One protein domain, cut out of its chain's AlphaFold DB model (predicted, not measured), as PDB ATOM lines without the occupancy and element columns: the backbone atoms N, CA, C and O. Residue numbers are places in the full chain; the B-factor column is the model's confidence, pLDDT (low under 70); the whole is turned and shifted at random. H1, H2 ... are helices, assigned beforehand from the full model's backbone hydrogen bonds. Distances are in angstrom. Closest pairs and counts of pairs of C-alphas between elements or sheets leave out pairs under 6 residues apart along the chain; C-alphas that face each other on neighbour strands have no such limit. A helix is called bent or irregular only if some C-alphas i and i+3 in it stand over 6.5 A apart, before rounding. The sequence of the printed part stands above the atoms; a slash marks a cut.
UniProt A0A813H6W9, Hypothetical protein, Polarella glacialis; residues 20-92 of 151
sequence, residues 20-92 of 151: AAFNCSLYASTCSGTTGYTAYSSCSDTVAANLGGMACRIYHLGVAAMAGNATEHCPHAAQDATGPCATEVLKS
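Overview. This is residues 20 to 92 of the 151 residues of the protein "Hypothetical protein" of Polarella glacialis (UniProt A0A813H6W9). A short helical hairpin of H3 and H4 makes one side of a small helical body, and H1 packs slantwise across both of its helices, so that the three centres make a triangle. H2 sits off to one side, near the first residue of H1 and touching no helix, and residues 78 to 92 after H4 form a long tail with no named element. The printed part has 73 residues, with four named helices, H1, H2, H3 and H4 in that order, and no named strand. The class is all helix, though under half of the residues, 33 of 73, are in named elements. The whole is compact, with a radius of gyration of the C-alphas of 10.8 A, and rounded, with spans of 30 by 22 by 22 A.

Along the chain. H3, the longest helix, has residues 55 to 64 and measures 14.2 A from first to last C-alpha; C-alpha 55 is at (64.242, 88.618, 82.932). H4 has residues 70 to 77 and measures 10.0 A, ending with C-alpha 77 at (56.760, 92.595, 77.986). H4 is irregular, but only just: C-alphas 72 and 75 are 6.8 A apart. H1 has residues 24 to 31 and measures 10.5 A, beginning with C-alpha 24 at (56.210, 84.114, 72.320). H2 has residues 43 to 49 and measures 9.9 A.

Arrangement. H3 and H4 are a helical hairpin and touch at a shallow tilt of 13 degrees, opposite ways, with the closest C-alphas, those of Ala 64 and Ala 70, 4.2 A apart. H1 touches H3 at a steep tilt of 46 degrees, the same way; their closest C-alphas are those of Tyr 27 and Leu 61, 6.5 A apart. H1 touches H4, opposite ways, at a tilt of 37 degrees that is only just steep; their closest C-alphas are those of Cys 31 and Cys 74, 5.7 A apart. The helix packing is mostly crossed, one helix at a steep tilt to another, but only just. H2 is close to H1 but not clearly touching, with the closest C-alphas, those of Cys 24 and Cys 43, 6.0 A apart. H2 is apart from H3 and from H4. In H1, H2 and H3 every O i to N i+4 pair is within hydrogen-bond range; in H4 2 of 4 are.

Size, cuts and confidence. The two C-alphas farthest apart, those of Ala 67 and Ser 92, are 31.7 A from each other. The printed part has no cut. The link from H1 to H2, with 11 residues, is long, while those from H2 to H3 and from H3 to H4 are tight. The mean pLDDT of the printed part is 89.9, and one residue, Ser 92, is under 70.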
ATOM      1  N   ALA A  20      63.431  80.793  83.039       73.69
ATOM      2  CA  ALA A  20      62.361  80.530  82.082       73.69
ATOM      3  C   ALA A  20      62.577  81.386  80.826       73.69
ATOM      4  O   ALA A  20      62.796  82.587  80.936       73.69
ATOM      5  N   ALA A  21      62.543  80.784  79.639       86.31
ATOM      6  CA  ALA A  21      62.630  81.541  78.394       86.31
ATOM      7  C   ALA A  21      61.355  82.375  78.181       86.31
ATOM      8  O   ALA A  21      60.259  81.970  78.577       86.31
ATOM      9  N   PHE A  22      61.484  83.532  77.528       92.38
ATOM     10  CA  PHE A  22      60.330  84.351  77.163       92.38
ATOM     11  C   PHE A  22      59.415  83.585  76.194       92.38
ATOM     12  O   PHE A  22      59.873  83.030  75.195       92.38
ATOM     13  N   ASN A  23      58.115  83.534  76.496       95.19
ATOM     14  CA  ASN A  23      57.161  82.708  75.761       95.19
ATOM     15  C   ASN A  23      56.392  83.536  74.719       95.19
ATOM     16  O   ASN A  23      55.417  84.218  75.032       95.19
ATOM     17  N   CYS A  24      56.807  83.415  73.459       94.19
ATOM     18  CA  CYS A  24      56.210  84.114  72.320       94.19
ATOM     19  C   CYS A  24      54.706  83.852  72.149       94.19
ATOM     20  O   CYS A  24      53.939  84.779  71.886       94.19
ATOM     21  N   SER A  25      54.270  82.601  72.327       97.12
ATOM     22  CA  SER A  25      52.858  82.229  72.185       97.12
ATOM     23  C   SER A  25      52.010  82.803  73.319       97.12
ATOM     24  O   SER A  25      50.880  83.244  73.094       97.12
ATOM     25  N   LEU A  26      52.550  82.814  74.539       97.19
ATOM     26  CA  LEU A  26      51.890  83.412  75.693       97.19
ATOM     27  C   LEU A  26      51.768  84.926  75.520       97.19
ATOM     28  O   LEU A  26      50.692  85.463  75.753       97.19
ATOM     29  N   TYR A  27      52.822  85.602  75.051       97.50
ATOM     30  CA  TYR A  27      52.772  87.039  74.770       97.50
ATOM     31  C   TYR A  27      51.698  87.377  73.737       97.50
ATOM     32  O   TYR A  27      50.849  88.225  73.998       97.50
ATOM     33  N   ALA A  28      51.679  86.671  72.602       97.25
ATOM     34  CA  ALA A  28      50.685  86.908  71.560       97.25
ATOM     35  C   ALA A  28      49.253  86.697  72.078       97.25
ATOM     36  O   ALA A  28      48.417  87.580  71.935       97.25
ATOM     37  N   SER A  29      48.981  85.562  72.729       97.88
ATOM     38  CA  SER A  29      47.634  85.240  73.229       97.88
ATOM     39  C   SER A  29      47.166  86.137  74.381       97.88
ATOM     40  O   SER A  29      45.984  86.456  74.457       97.88
ATOM     41  N   THR A  30      48.077  86.565  75.258       98.00
ATOM     42  CA  THR A  30      47.752  87.410  76.419       98.00
ATOM     43  C   THR A  30      47.571  88.871  76.018       98.00
ATOM     44  O   THR A  30      46.681  89.549  76.524       98.00
ATOM     45  N   CYS A  31      48.417  89.372  75.114       98.00
ATOM     46  CA  CYS A  31      48.556  90.805  74.886       98.00
ATOM     47  C   CYS A  31      47.891  91.314  73.606       98.00
ATOM     48  O   CYS A  31      47.680  92.521  73.515       98.00
ATOM     49  N   SER A  32      47.498  90.460  72.649       97.12
ATOM     50  CA  SER A  32      46.963  90.910  71.349       97.12
ATOM     51  C   SER A  32      45.701  91.776  71.425       97.12
ATOM     52  O   SER A  32      45.390  92.482  70.472       97.12
ATOM     53  N   GLY A  33      44.960  91.712  72.536       95.69
ATOM     54  CA  GLY A  33      43.770  92.532  72.788       95.69
ATOM     55  C   GLY A  33      44.031  93.829  73.562       95.69
ATOM     56  O   GLY A  33      43.088  94.568  73.832       95.69
ATOM     57  N   THR A  34      45.277  94.101  73.957       95.62
ATOM     58  CA  THR A  34      45.636  95.288  74.747       95.62
ATOM     59  C   THR A  34      45.979  96.475  73.849       95.62
ATOM     60  O   THR A  34      46.555  96.324  72.769       95.62
ATOM     61  N   THR A  35      45.643  97.686  74.296       93.06
ATOM     62  CA  THR A  35      46.041  98.919  73.606       93.06
ATOM     63  C   THR A  35      47.564  99.032  73.567       93.06
ATOM     64  O   THR A  35      48.221  98.907  74.596       93.06
ATOM     65  N   GLY A  36      48.124  99.298  72.385       87.25
ATOM     66  CA  GLY A  36      49.574  99.417  72.198       87.25
ATOM     67  C   GLY A  36      50.299  98.085  71.987       87.25
ATOM     68  O   GLY A  36      51.525  98.072  71.897       87.25
ATOM     69  N   TYR A  37      49.571  96.969  71.868       94.69
ATOM     70  CA  TYR A  37      50.167  95.696  71.479       94.69
ATOM     71  C   TYR A  37      50.895  95.799  70.138       94.69
ATOM     72  O   TYR A  37      50.327  96.222  69.131       94.69
ATOM     73  N   THR A  38      52.140  95.332  70.128       92.38
ATOM     74  CA  THR A  38      52.922  95.118  68.914       92.38
ATOM     75  C   THR A  38      53.492  93.711  68.968       92.38
ATOM     76  O   THR A  38      54.171  93.344  69.926       92.38
ATOM     77  N   ALA A  39      53.208  92.905  67.946       89.69
ATOM     78  CA  ALA A  39      53.806  91.583  67.834       89.69
ATOM     79  C   ALA A  39      55.328  91.709  67.675       89.69
ATOM     80  O   ALA A  39      55.811  92.597  66.974       89.69
ATOM     81  N   TYR A  40      56.080  90.794  68.287       86.31
ATOM     82  CA  TYR A  40      57.509  90.687  68.010       86.31
ATOM     83  C   TYR A  40      57.709  90.268  66.550       86.31
ATOM     84  O   TYR A  40      57.163  89.244  66.137       86.31
ATOM     85  N   SER A  41      58.517  91.014  65.795       82.50
ATOM     86  CA  SER A  41      58.728  90.776  64.357       82.50
ATOM     87  C   SER A  41      59.299  89.380  64.077       82.50
ATOM     88  O   SER A  41      58.848  88.697  63.164       82.50
ATOM     89  N   SER A  42      60.247  88.953  64.920       79.00
ATOM     90  CA  SER A  42      60.877  87.628  64.909       79.00
ATOM     91  C   SER A  42      61.093  87.160  66.347       79.00
ATOM     92  O   SER A  42      62.200  87.208  66.878       79.00
ATOM     93  N   CYS A  43      60.014  86.771  67.030       84.50
ATOM     94  CA  CYS A  43      60.072  86.507  68.471       84.50
ATOM     95  C   CYS A  43      61.103  85.434  68.858       84.50
ATOM     96  O   CYS A  43      61.873  85.645  69.790       84.50
ATOM     97  N   SER A  44      61.160  84.315  68.129       80.19
ATOM     98  CA  SER A  44      62.133  83.240  68.375       80.19
ATOM     99  C   SER A  44      63.573  83.745  68.331       80.19
ATOM    100  O   SER A  44      64.354  83.459  69.236       80.19
ATOM    101  N   ASP A  45      63.895  84.544  67.316       74.19
ATOM    102  CA  ASP A  45      65.247  85.048  67.070       74.19
ATOM    103  C   ASP A  45      65.630  86.095  68.116       74.19
ATOM    104  O   ASP A  45      66.753  86.108  68.617       74.19
ATOM    105  N   THR A  46      64.670  86.929  68.519       79.50
ATOM    106  CA  THR A  46      64.855  87.889  69.607       79.50
ATOM    107  C   THR A  46      65.133  87.185  70.932       79.50
ATOM    108  O   THR A  46      66.059  87.576  71.641       79.50
ATOM    109  N   VAL A  47      64.383  86.131  71.270       82.88
ATOM    110  CA  VAL A  47      64.621  85.353  72.498       82.88
ATOM    111  C   VAL A  47      65.982  84.659  72.449       82.88
ATOM    112  O   VAL A  47      66.734  84.713  73.421       82.88
ATOM    113  N   ALA A  48      66.332  84.074  71.303       75.62
ATOM    114  CA  ALA A  48      67.630  83.460  71.047       75.62
ATOM    115  C   ALA A  48      68.800  84.443  71.245       75.62
ATOM    116  O   ALA A  48      69.742  84.143  71.976       75.62
ATOM    117  N   ALA A  49      68.714  85.645  70.672       71.69
ATOM    118  CA  ALA A  49      69.744  86.679  70.792       71.69
ATOM    119  C   ALA A  49      69.864  87.281  72.208       71.69
ATOM    120  O   ALA A  49      70.866  87.927  72.528       71.69
ATOM    121  N   ASN A  50      68.856  87.072  73.063       78.06
ATOM    122  CA  ASN A  50      68.748  87.654  74.401       78.06
ATOM    123  C   ASN A  50      68.673  86.602  75.513       78.06
ATOM    124  O   ASN A  50      68.095  86.846  76.576       78.06
ATOM    125  N   LEU A  51      69.296  85.440  75.303       74.44
ATOM    126  CA  LEU A  51      69.425  84.417  76.339       74.44
ATOM    127  C   LEU A  51      70.093  85.011  77.594       74.44
ATOM    128  O   LEU A  51      71.197  85.550  77.541       74.44
ATOM    129  N   GLY A  52      69.379  84.955  78.721       74.69
ATOM    130  CA  GLY A  52      69.797  85.551  79.997       74.69
ATOM    131  C   GLY A  52      69.543  87.060  80.154       74.69
ATOM    132  O   GLY A  52      69.871  87.599  81.204       74.69
ATOM    133  N   GLY A  53      68.956  87.740  79.159       80.00
ATOM    134  CA  GLY A  53      68.762  89.200  79.133       80.00
ATOM    135  C   GLY A  53      67.310  89.685  79.041       80.00
ATOM    136  O   GLY A  53      67.108  90.850  78.727       80.00
ATOM    137  N   MET A  54      66.316  88.815  79.267       90.56
ATOM    138  CA  MET A  54      64.879  89.152  79.175       90.56
ATOM    139  C   MET A  54      64.116  89.004  80.506       90.56
ATOM    140  O   MET A  54      62.904  88.782  80.512       90.56
ATOM    141  N   ALA A  55      64.817  89.002  81.642       92.50
ATOM    142  CA  ALA A  55      64.242  88.618  82.932       92.50
ATOM    143  C   ALA A  55      63.056  89.507  83.349       92.50
ATOM    144  O   ALA A  55      62.049  88.990  83.840       92.50
ATOM    145  N   CYS A  56      63.142  90.818  83.112       95.38
ATOM    146  CA  CYS A  56      62.067  91.762  83.408       95.38
ATOM    147  C   CYS A  56      60.838  91.467  82.543       95.38
ATOM    148  O   CYS A  56      59.729  91.300  83.058       95.38
ATOM    149  N   ARG A  57      61.036  91.303  81.230       96.25
ATOM    150  CA  ARG A  57      59.955  90.991  80.282       96.25
ATOM    151  C   ARG A  57      59.298  89.646  80.578       96.25
ATOM    152  O   ARG A  57      58.076  89.542  80.505       96.25
ATOM    153  N   ILE A  58      60.082  88.626  80.937       95.94
ATOM    154  CA  ILE A  58      59.584  87.298  81.331       95.94
ATOM    155  C   ILE A  58      58.677  87.414  82.557       95.94
ATOM    156  O   ILE A  58      57.566  86.882  82.552       95.94
ATOM    157  N   TYR A  59      59.128  88.133  83.589       95.94
ATOM    158  CA  TYR A  59      58.340  88.354  84.797       95.94
ATOM    159  C   TYR A  59      57.023  89.075  84.485       95.94
ATOM    160  O   TYR A  59      55.950  88.585  84.839       95.94
ATOM    161  N   HIS A  60      57.085  90.200  83.769       97.44
ATOM    162  CA  HIS A  60      55.891  90.981  83.452       97.44
ATOM    163  C   HIS A  60      54.922  90.236  82.531       97.44
ATOM    164  O   HIS A  60      53.714  90.358  82.716       97.44
ATOM    165  N   LEU A  61      55.413  89.400  81.614       97.38
ATOM    166  CA  LEU A  61      54.554  88.506  80.840       97.38
ATOM    167  C   LEU A  61      53.828  87.490  81.738       97.38
ATOM    168  O   LEU A  61      52.638  87.245  81.551       97.38
ATOM    169  N   GLY A  62      54.519  86.927  82.732       97.12
ATOM    170  CA  GLY A  62      53.907  86.026  83.710       97.12
ATOM    171  C   GLY A  62      52.778  86.691  84.501       97.12
ATOM    172  O   GLY A  62      51.716  86.095  84.670       97.12
ATOM    173  N   VAL A  63      52.970  87.945  84.925       97.62
ATOM    174  CA  VAL A  63      51.926  88.713  85.624       97.62
ATOM    175  C   VAL A  63      50.779  89.090  84.684       97.62
ATOM    176  O   VAL A  63      49.620  88.986  85.075       97.62
ATOM    177  N   ALA A  64      51.077  89.465  83.436       97.69
ATOM    178  CA  ALA A  64      50.068  89.795  82.426       97.69
ATOM    179  C   ALA A  64      49.117  88.624  82.138       97.69
ATOM    180  O   ALA A  64      47.934  88.846  81.888       97.69
ATOM    181  N   ALA A  65      49.622  87.387  82.191       97.62
ATOM    182  CA  ALA A  65      48.833  86.175  81.976       97.62
ATOM    183  C   ALA A  65      47.827  85.891  83.109       97.62
ATOM    184  O   ALA A  65      46.945  85.043  82.959       97.62
ATOM    185  N   MET A  66      47.932  86.586  84.245       97.31
ATOM    186  CA  MET A  66      46.942  86.521  85.315       97.31
ATOM    187  C   MET A  66      45.698  87.341  84.944       97.31
ATOM    188  O   MET A  66      45.781  88.405  84.328       97.31
ATOM    189  N   ALA A  67      44.521  86.856  85.347       94.44
ATOM    190  CA  ALA A  67      43.248  87.485  85.003       94.44
ATOM    191  C   ALA A  67      43.198  88.964  85.433       94.44
ATOM    192  O   ALA A  67      43.405  89.285  86.599       94.44
ATOM    193  N   GLY A  68      42.890  89.851  84.480       95.19
ATOM    194  CA  GLY A  68      42.740  91.292  84.712       95.19
ATOM    195  C   GLY A  68      44.024  92.124  84.617       95.19
ATOM    196  O   GLY A  68      43.928  93.344  84.609       95.19
ATOM    197  N   ASN A  69      45.199  91.504  84.471       97.25
ATOM    198  CA  ASN A  69      46.485  92.217  84.532       97.25
ATOM    199  C   ASN A  69      47.095  92.560  83.163       97.25
ATOM    200  O   ASN A  69      48.082  93.293  83.096       97.25
ATOM    201  N   ALA A  70      46.530  92.049  82.065       97.31
ATOM    202  CA  ALA A  70      47.115  92.195  80.732       97.31
ATOM    203  C   ALA A  70      47.375  93.665  80.350       97.31
ATOM    204  O   ALA A  70      48.477  93.997  79.925       97.31
ATOM    205  N   THR A  71      46.403  94.559  80.555       96.50
ATOM    206  CA  THR A  71      46.509  95.974  80.154       96.50
ATOM    207  C   THR A  71      47.693  96.697  80.798       96.50
ATOM    208  O   THR A  71      48.351  97.490  80.132       96.50
ATOM    209  N   GLU A  72      47.980  96.426  82.071       96.19
ATOM    210  CA  GLU A  72      49.054  97.103  82.807       96.19
ATOM    211  C   GLU A  72      50.424  96.471  82.534       96.19
ATOM    212  O   GLU A  72      51.423  97.174  82.429       96.19
ATOM    213  N   HIS A  73      50.484  95.148  82.348       97.19
ATOM    214  CA  HIS A  73      51.760  94.433  82.288       97.19
ATOM    215  C   HIS A  73      52.258  94.118  80.869       97.19
ATOM    216  O   HIS A  73      53.469  94.007  80.661       97.19
ATOM    217  N   CYS A  74      51.375  94.017  79.872       97.44
ATOM    218  CA  CYS A  74      51.769  93.768  78.481       97.44
ATOM    219  C   CYS A  74      52.727  94.823  77.888       97.44
ATOM    220  O   CYS A  74      53.661  94.416  77.188       97.44
ATOM    221  N   PRO A  75      52.599  96.136  78.183       96.94
ATOM    222  CA  PRO A  75      53.549  97.150  77.709       96.94
ATOM    223  C   PRO A  75      54.989  96.950  78.203       96.94
ATOM    224  O   PRO A  75      55.927  97.441  77.579       96.94
ATOM    225  N   HIS A  76      55.183  96.230  79.309       95.88
ATOM    226  CA  HIS A  76      56.504  95.937  79.878       95.88
ATOM    227  C   HIS A  76      57.136  94.677  79.270       95.88
ATOM    228  O   HIS A  76      58.351  94.509  79.302       95.88
ATOM    229  N   ALA A  77      56.316  93.795  78.694       95.75
ATOM    230  CA  ALA A  77      56.760  92.595  77.986       95.75
ATOM    231  C   ALA A  77      56.968  92.823  76.471       95.75
ATOM    232  O   ALA A  77      57.589  91.991  75.804       95.75
ATOM    233  N   ALA A  78      56.449  93.924  75.918       94.25
ATOM    234  CA  ALA A  78      56.504  94.264  74.492       94.25
ATOM    235  C   ALA A  78      57.927  94.489  73.984       94.25
ATOM    236  O   ALA A  78      58.745  94.969  74.748       94.25
ATOM    237  N   GLN A  79      58.222  94.193  72.709       90.25
ATOM    238  CA  GLN A  79      59.572  94.322  72.125       90.25
ATOM    239  C   GLN A  79      60.196  95.702  72.389       90.25
ATOM    240  O   GLN A  79      61.308  95.786  72.911       90.25
ATOM    241  N   ASP A  80      59.436  96.761  72.128       88.88
ATOM    242  CA  ASP A  80      59.719  98.107  72.622       88.88
ATOM    243  C   ASP A  80      59.024  98.290  73.981       88.88
ATOM    244  O   ASP A  80      57.834  98.603  74.053       88.88
ATOM    245  N   ALA A  81      59.728  97.950  75.065       90.44
ATOM    246  CA  ALA A  81      59.138  97.948  76.401       90.44
ATOM    247  C   ALA A  81      59.107  99.357  76.988       90.44
ATOM    248  O   ALA A  81      60.085 100.099  76.935       90.44
ATOM    249  N   THR A  82      58.004  99.682  77.651       88.12
ATOM    250  CA  THR A  82      57.866 100.907  78.454       88.12
ATOM    251  C   THR A  82      57.951 100.584  79.946       88.12
ATOM    252  O   THR A  82      57.972  99.412  80.333       88.12
ATOM    253  N   GLY A  83      57.967 101.605  80.812       79.12
ATOM    254  CA  GLY A  83      57.953 101.393  82.266       79.12
ATOM    255  C   GLY A  83      59.159 100.570  82.734       79.12
ATOM    256  O   GLY A  83      60.215 100.687  82.118       79.12
ATOM    257  N   PRO A  84      59.079  99.755  83.805       93.50
ATOM    258  CA  PRO A  84      60.280  99.299  84.507       93.50
ATOM    259  C   PRO A  84      61.238  98.464  83.646       93.50
ATOM    260  O   PRO A  84      62.424  98.417  83.955       93.50
ATOM    261  N   CYS A  85      60.762  97.854  82.554       93.88
ATOM    262  CA  CYS A  85      61.595  97.062  81.649       93.88
ATOM    263  C   CYS A  85      62.200  97.856  80.478       93.88
ATOM    264  O   CYS A  85      62.872  97.259  79.641       93.88
ATOM    265  N   ALA A  86      62.011  99.178  80.396       89.75
ATOM    266  CA  ALA A  86      62.559  99.998  79.308       89.75
ATOM    267  C   ALA A  86      64.101  99.981  79.249       89.75
ATOM    268  O   ALA A  86      64.692 100.172  78.191       89.75
ATOM    269  N   THR A  87      64.766  99.725  80.379       87.50
ATOM    270  CA  THR A  87      66.231  99.589  80.457       87.50
ATOM    271  C   THR A  87      66.734  98.207  80.035       87.50
ATOM    272  O   THR A  87      67.934  98.031  79.824       87.50
ATOM    273  N   GLU A  88      65.840  97.226  79.876       86.69
ATOM    274  CA  GLU A  88      66.159  95.902  79.345       86.69
ATOM    275  C   GLU A  88      66.233  95.977  77.815       86.69
ATOM    276  O   GLU A  88      65.294  95.625  77.097       86.69
ATOM    277  N   VAL A  89      67.350  96.507  77.315       81.62
ATOM    278  CA  VAL A  89      67.591  96.684  75.880       81.62
ATOM    279  C   VAL A  89      67.800  95.321  75.223       81.62
ATOM    280  O   VAL A  89      68.755  94.605  75.534       81.62
ATOM    281  N   LEU A  90      66.918  94.976  74.284       81.12
ATOM    282  CA  LEU A  90      67.045  93.754  73.501       81.12
ATOM    283  C   LEU A  90      68.160  93.907  72.466       81.12
ATOM    284  O   LEU A  90      68.188  94.848  71.677       81.12
ATOM    285  N   LYS A  91      69.067  92.938  72.446       72.94
ATOM    286  CA  LYS A  91      70.062  92.761  71.396       72.94
ATOM    287  C   LYS A  91      69.346  92.352  70.117       72.94
ATOM    288  O   LYS A  91      68.653  91.335  70.092       72.94
ATOM    289  N   SER A  92      69.564  93.112  69.055       65.12
ATOM    290  CA  SER A  92      69.246  92.730  67.684       65.12
ATOM    291  C   SER A  92      70.548  92.585  66.905       65.12
ATOM    292  O   SER A  92      71.409  93.463  66.978       65.12
TER     293      SER A  92